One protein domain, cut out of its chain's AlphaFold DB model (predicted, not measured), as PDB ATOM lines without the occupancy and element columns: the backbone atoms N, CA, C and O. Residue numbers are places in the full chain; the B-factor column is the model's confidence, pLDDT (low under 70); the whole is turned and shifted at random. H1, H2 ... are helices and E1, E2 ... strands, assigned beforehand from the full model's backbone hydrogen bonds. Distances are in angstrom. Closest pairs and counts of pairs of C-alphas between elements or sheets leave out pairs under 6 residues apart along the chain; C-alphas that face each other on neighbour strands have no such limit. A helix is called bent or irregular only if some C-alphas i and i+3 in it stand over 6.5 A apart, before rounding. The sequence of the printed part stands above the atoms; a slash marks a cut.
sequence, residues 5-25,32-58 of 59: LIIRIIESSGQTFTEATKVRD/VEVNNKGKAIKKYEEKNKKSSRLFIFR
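AT A GLANCE: This is residues 5 to 25 and 32 to 58 of the 59 residues of the protein "DUF1381 domain-containing protein" of Staphylococcus pseudintermedius (UniProt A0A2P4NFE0). Look first for a long two-stranded hairpin, E1 and E2, which makes one arm of an extended model, and then for a single long helix, H1, which makes the other; the two arms do not form a shared core. Residues 48 to 58, of which 48 to 56 belong to H1, stick out free. The printed part has 48 residues, with two named strands and one named helix in the order E1, E2, H1; the sheet's order is E1 - E2, antiparallel, and the class is mixed, helices and strands. The whole is extended, with a radius of gyration of the C-alphas of 16.1 A and spans of 46 by 30 by 18 A.

HOW THE PARTS SIT: Start at the hairpin of E1, residues 5 to 10, and E2, residues 16 to 22, antiparallel neighbours at 164 degrees between their directions. Among the C-alphas that face each other are 10 and 16, 4.6 A apart. N 5 and O 21, at 2.8 A, and N 9 and O 17, at 2.9 A, are within hydrogen-bond range. H1, residues 37 to 56, is apart from E1. In H1, 14 of 16 O i to N i+4 pairs are within hydrogen-bond range.

IN THESE COORDINATES: Find C-alpha 5 at (183.624, 141.082, 124.093), where E1 begins its 16.2 A. A tight link leads to E2, 20.2 A long. H1 runs 30.5 A, from C-alpha 37 at (173.263, 158.879, 120.866) to C-alpha 56 at (178.338, 159.687, 150.947). It is irregular, but only just: C-alphas 38 and 41 are 6.9 A apart.

THE WHOLE: The two farthest C-alphas, of Ser 13 and Arg 58, are 46.6 A apart. Residues 26 to 31 are not printed, and C-alphas 25 and 32 stand 21.0 A apart across this cut, which falls in the link from E2 to H1. Mean pLDDT of the printed part is 81.6; look for values under 70 at residues 50 to 58.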
ATOM      1  N   LEU A   5     184.992 140.593 124.012       86.56
ATOM      2  CA  LEU A   5     183.624 141.082 124.093       86.56
ATOM      3  C   LEU A   5     182.868 140.599 122.857       86.56
ATOM      4  O   LEU A   5     183.299 140.864 121.736       86.56
ATOM      5  N   ILE A   6     181.738 139.930 123.072       89.88
ATOM      6  CA  ILE A   6     180.806 139.568 122.005       89.88
ATOM      7  C   ILE A   6     179.683 140.599 121.973       89.88
ATOM      8  O   ILE A   6     178.983 140.793 122.970       89.88
ATOM      9  N   ILE A   7     179.513 141.255 120.828       89.38
ATOM     10  CA  ILE A   7     178.432 142.204 120.575       89.38
ATOM     11  C   ILE A   7     177.467 141.546 119.596       89.38
ATOM     12  O   ILE A   7     177.851 141.154 118.495       89.38
ATOM     13  N   ARG A   8     176.202 141.428 120.002       92.00
ATOM     14  CA  ARG A   8     175.120 140.936 119.150       92.00
ATOM     15  C   ARG A   8     174.149 142.072 118.871       92.00
ATOM     16  O   ARG A   8     173.523 142.585 119.797       92.00
ATOM     17  N   ILE A   9     174.034 142.448 117.605       88.62
ATOM     18  CA  ILE A   9     173.148 143.512 117.136       88.62
ATOM     19  C   ILE A   9     171.965 142.839 116.453       88.62
ATOM     20  O   ILE A   9     172.150 142.044 115.537       88.62
ATOM     21  N   ILE A  10     170.760 143.131 116.935       90.94
ATOM     22  CA  ILE A  10     169.508 142.668 116.341       90.94
ATOM     23  C   ILE A  10     168.829 143.906 115.778       90.94
ATOM     24  O   ILE A  10     168.443 144.801 116.532       90.94
ATOM     25  N   GLU A  11     168.730 143.975 114.461       88.38
ATOM     26  CA  GLU A  11     168.030 145.064 113.799       88.38
ATOM     27  C   GLU A  11     166.516 144.845 113.841       88.38
ATOM     28  O   GLU A  11     166.027 143.725 114.001       88.38
ATOM     29  N   SER A  12     165.747 145.919 113.661       86.69
ATOM     30  CA  SER A  12     164.282 145.852 113.593       86.69
ATOM     31  C   SER A  12     163.770 145.008 112.420       86.69
ATOM     32  O   SER A  12     162.651 144.507 112.475       86.69
ATOM     33  N   SER A  13     164.594 144.818 111.385       91.31
ATOM     34  CA  SER A  13     164.360 143.901 110.261       91.31
ATOM     35  C   SER A  13     164.424 142.418 110.656       91.31
ATOM     36  O   SER A  13     164.079 141.557 109.851       91.31
ATOM     37  N   GLY A  14     164.889 142.103 111.872       89.44
ATOM     38  CA  GLY A  14     165.171 140.742 112.326       89.44
ATOM     39  C   GLY A  14     166.552 140.227 111.910       89.44
ATOM     40  O   GLY A  14     166.937 139.132 112.320       89.44
ATOM     41  N   GLN A  15     167.322 141.004 111.139       92.88
ATOM     42  CA  GLN A  15     168.698 140.653 110.804       92.88
ATOM     43  C   GLN A  15     169.592 140.741 112.045       92.88
ATOM     44  O   GLN A  15     169.473 141.658 112.860       92.88
ATOM     45  N   THR A  16     170.495 139.770 112.193       94.31
ATOM     46  CA  THR A  16     171.401 139.706 113.341       94.31
ATOM     47  C   THR A  16     172.854 139.728 112.911       94.31
ATOM     48  O   THR A  16     173.269 138.898 112.102       94.31
ATOM     49  N   PHE A  17     173.636 140.603 113.530       91.94
ATOM     50  CA  PHE A  17     175.078 140.699 113.345       91.94
ATOM     51  C   PHE A  17     175.783 140.331 114.645       91.94
ATOM     52  O   PHE A  17     175.338 140.707 115.732       91.94
ATOM     53  N   THR A  18     176.871 139.571 114.535       94.12
ATOM     54  CA  THR A  18     177.701 139.187 115.680       94.12
ATOM     55  C   THR A  18     179.127 139.639 115.429       94.12
ATOM     56  O   THR A  18     179.718 139.280 114.413       94.12
ATOM     57  N   GLU A  19     179.673 140.407 116.363       92.69
ATOM     58  CA  GLU A  19     181.041 140.911 116.316       92.69
ATOM     59  C   GLU A  19     181.793 140.497 117.584       92.69
ATOM     60  O   GLU A  19     181.230 140.479 118.682       92.69
ATOM     61  N   ALA A  20     183.074 140.160 117.429       91.56
ATOM     62  CA  ALA A  20     183.974 139.860 118.532       91.56
ATOM     63  C   ALA A  20     185.111 140.886 118.573       91.56
ATOM     64  O   ALA A  20     185.867 141.029 117.611       91.56
ATOM     65  N   THR A  21     185.280 141.557 119.708       89.88
ATOM     66  CA  THR A  21     186.345 142.549 119.910       89.88
ATOM     67  C   THR A  21     187.202 142.154 121.104       89.88
ATOM     68  O   THR A  21     186.690 141.822 122.171       89.88
ATOM     69  N   LYS A  22     188.529 142.193 120.958       88.94
ATOM     70  CA  LYS A  22     189.455 141.897 122.062       88.94
ATOM     71  C   LYS A  22     189.322 142.949 123.169       88.94
ATOM     72  O   LYS A  22     189.404 144.147 122.895       88.94
ATOM     73  N   VAL A  23     189.160 142.500 124.412       85.88
ATOM     74  CA  VAL A  23     189.107 143.383 125.584       85.88
ATOM     75  C   VAL A  23     190.517 143.884 125.900       85.88
ATOM     76  O   VAL A  23     191.483 143.120 125.842       85.88
ATOM     77  N   ARG A  24     190.634 145.179 126.209       84.62
ATOM     78  CA  ARG A  24     191.864 145.802 126.712       84.62
ATOM     79  C   ARG A  24     191.769 145.940 128.227       84.62
ATOM     80  O   ARG A  24     190.703 146.270 128.737       84.62
ATOM     81  N   ASP A  25     192.885 145.754 128.922       80.38
ATOM     82  CA  ASP A  25     192.915 145.691 130.392       80.38
ATOM     83  C   ASP A  25     192.481 147.000 131.074       80.38
ATOM     84  O   ASP A  25     192.010 146.993 132.207       80.38
ATOM     85  N   VAL A  32     174.126 151.593 128.078       83.88
ATOM     86  CA  VAL A  32     173.238 152.684 128.493       83.88
ATOM     87  C   VAL A  32     172.094 152.788 127.495       83.88
ATOM     88  O   VAL A  32     172.301 153.105 126.330       83.88
ATOM     89  N   GLU A  33     170.877 152.538 127.963       83.56
ATOM     90  CA  GLU A  33     169.675 152.609 127.136       83.56
ATOM     91  C   GLU A  33     169.210 154.062 126.983       83.56
ATOM     92  O   GLU A  33     168.887 154.726 127.975       83.56
ATOM     93  N   VAL A  34     169.187 154.573 125.754       87.31
ATOM     94  CA  VAL A  34     168.744 155.937 125.437       87.31
ATOM     95  C   VAL A  34     168.112 156.009 124.053       87.31
ATOM     96  O   VAL A  34     168.527 155.322 123.128       87.31
ATOM     97  N   ASN A  35     167.170 156.938 123.893       82.94
ATOM     98  CA  ASN A  35     166.455 157.139 122.629       82.94
ATOM     99  C   ASN A  35     167.311 157.817 121.545       82.94
ATOM    100  O   ASN A  35     166.897 157.886 120.395       82.94
ATOM    101  N   ASN A  36     168.468 158.392 121.898       84.56
ATOM    102  CA  ASN A  36     169.420 158.927 120.925       84.56
ATOM    103  C   ASN A  36     170.855 158.927 121.468       84.56
ATOM    104  O   ASN A  36     171.084 158.999 122.678       84.56
ATOM    105  N   LYS A  37     171.827 158.913 120.550       82.62
ATOM    106  CA  LYS A  37     173.263 158.879 120.866       82.62
ATOM    107  C   LYS A  37     173.717 160.065 121.728       82.62
ATOM    108  O   LYS A  37     174.499 159.881 122.655       82.62
ATOM    109  N   GLY A  38     173.194 161.268 121.475       83.75
ATOM    110  CA  GLY A  38     173.566 162.485 122.210       83.75
ATOM    111  C   GLY A  38     173.210 162.456 123.702       83.75
ATOM    112  O   GLY A  38     173.844 163.138 124.505       83.75
ATOM    113  N   LYS A  39     172.229 161.641 124.102       87.81
ATOM    114  CA  LYS A  39     171.823 161.466 125.505       87.81
ATOM    115  C   LYS A  39     172.622 160.390 126.247       87.81
ATOM    116  O   LYS A  39     172.561 160.356 127.476       87.81
ATOM    117  N   ALA A  40     173.369 159.538 125.541       88.62
ATOM    118  CA  ALA A  40     174.068 158.398 126.140       88.62
ATOM    119  C   ALA A  40     175.088 158.835 127.205       88.62
ATOM    120  O   ALA A  40     175.067 158.328 128.327       88.62
ATOM    121  N   ILE A  41     175.924 159.826 126.877       86.50
ATOM    122  CA  ILE A  41     176.990 160.324 127.764       86.50
ATOM    123  C   ILE A  41     176.393 160.975 129.016       86.50
ATOM    124  O   ILE A  41     176.762 160.618 130.130       86.50
ATOM    125  N   LYS A  42     175.390 161.848 128.852       87.12
ATOM    126  CA  LYS A  42     174.720 162.509 129.985       87.12
ATOM    127  C   LYS A  42     174.110 161.498 130.959       87.12
ATOM    128  O   LYS A  42     174.307 161.608 132.166       87.12
ATOM    129  N   LYS A  43     173.420 160.470 130.448       87.19
ATOM    130  CA  LYS A  43     172.824 159.420 131.293       87.19
ATOM    131  C   LYS A  43     173.894 158.608 132.037       87.19
ATOM    132  O   LYS A  43     173.688 158.245 133.196       87.19
ATOM    133  N   TYR A  44     175.038 158.348 131.401       87.00
ATOM    134  CA  TYR A  44     176.180 157.701 132.050       87.00
ATOM    135  C   TYR A  44     176.754 158.554 133.192       87.00
ATOM    136  O   TYR A  44     176.938 158.057 134.308       87.00
ATOM    137  N   GLU A  45     176.994 159.842 132.948       85.31
ATOM    138  CA  GLU A  45     177.518 160.774 133.953       85.31
ATOM    139  C   GLU A  45     176.565 160.925 135.146       85.31
ATOM    140  O   GLU A  45     176.992 160.856 136.302       85.31
ATOM    141  N   GLU A  46     175.261 161.054 134.894       84.81
ATOM    142  CA  GLU A  46     174.244 161.132 135.945       84.81
ATOM    143  C   GLU A  46     174.208 159.875 136.823       84.81
ATOM    144  O   GLU A  46     174.118 159.987 138.051       84.81
ATOM    145  N   LYS A  47     174.305 158.680 136.223       79.69
ATOM    146  CA  LYS A  47     174.335 157.410 136.966       79.69
ATOM    147  C   LYS A  47     175.550 157.345 137.895       79.69
ATOM    148  O   LYS A  47     175.404 156.996 139.066       79.69
ATOM    149  N   ASN A  48     176.722 157.751 137.410       76.69
ATOM    150  CA  ASN A  48     177.944 157.784 138.217       76.69
ATOM    151  C   ASN A  48     177.880 158.840 139.332       76.69
ATOM    152  O   ASN A  48     178.261 158.557 140.467       76.69
ATOM    153  N   LYS A  49     177.313 160.023 139.060       71.56
ATOM    154  CA  LYS A  49     177.154 161.097 140.057       71.56
ATOM    155  C   LYS A  49     176.121 160.771 141.142       71.56
ATOM    156  O   LYS A  49     176.225 161.274 142.262       71.56
ATOM    157  N   LYS A  50     175.096 159.974 140.823       63.72
ATOM    158  CA  LYS A  50     174.138 159.450 141.814       63.72
ATOM    159  C   LYS A  50     174.764 158.352 142.667       63.72
ATOM    160  O   LYS A  50     174.553 158.357 143.873       63.72
ATOM    161  N   SER A  51     175.562 157.474 142.054       60.34
ATOM    162  CA  SER A  51     176.311 156.429 142.758       60.34
ATOM    163  C   SER A  51     177.228 157.036 143.824       60.34
ATOM    164  O   SER A  51     177.080 156.733 145.005       60.34
ATOM    165  N   SER A  52     178.073 158.002 143.450       60.91
ATOM    166  CA  SER A  52     178.986 158.665 144.392       60.91
ATOM    167  C   SER A  52     178.268 159.418 145.515       60.91
ATOM    168  O   SER A  52     178.716 159.373 146.656       60.91
ATOM    169  N   ARG A  53     177.117 160.052 145.242       60.16
ATOM    170  CA  ARG A  53     176.300 160.683 146.294       60.16
ATOM    171  C   ARG A  53     175.680 159.664 147.247       60.16
ATOM    172  O   ARG A  53     175.686 159.902 148.448       60.16
ATOM    173  N   LEU A  54     175.183 158.533 146.744       56.97
ATOM    174  CA  LEU A  54     174.577 157.489 147.577       56.97
ATOM    175  C   LEU A  54     175.591 156.870 148.556       56.97
ATOM    176  O   LEU A  54     175.221 156.539 149.678       56.97
ATOM    177  N   PHE A  55     176.867 156.775 148.164       56.31
ATOM    178  CA  PHE A  55     177.945 156.331 149.057       56.31
ATOM    179  C   PHE A  55     178.285 157.343 150.162       56.31
ATOM    180  O   PHE A  55     178.727 156.931 151.230       56.31
ATOM    181  N   ILE A  56     178.061 158.643 149.945       58.12
ATOM    182  CA  ILE A  56     178.338 159.687 150.947       58.12
ATOM    183  C   ILE A  56     177.241 159.738 152.023       58.12
ATOM    184  O   ILE A  56     177.546 159.970 153.186       58.12
ATOM    185  N   PHE A  57     175.979 159.478 151.665       55.41
ATOM    186  CA  PHE A  57     174.840 159.548 152.597       55.41
ATOM    187  C   PHE A  57     174.589 158.273 153.421       55.41
ATOM    188  O   PHE A  57     173.649 158.237 154.208       55.41
ATOM    189  N   ARG A  58     175.386 157.213 153.235       52.59
ATOM    190  CA  ARG A  58     175.232 155.925 153.940       52.59
ATOM    191  C   ARG A  58     176.288 155.710 155.037       52.59
ATOM    192  O   ARG A  58     176.529 154.567 155.416       52.59
TER     193      ARG A  58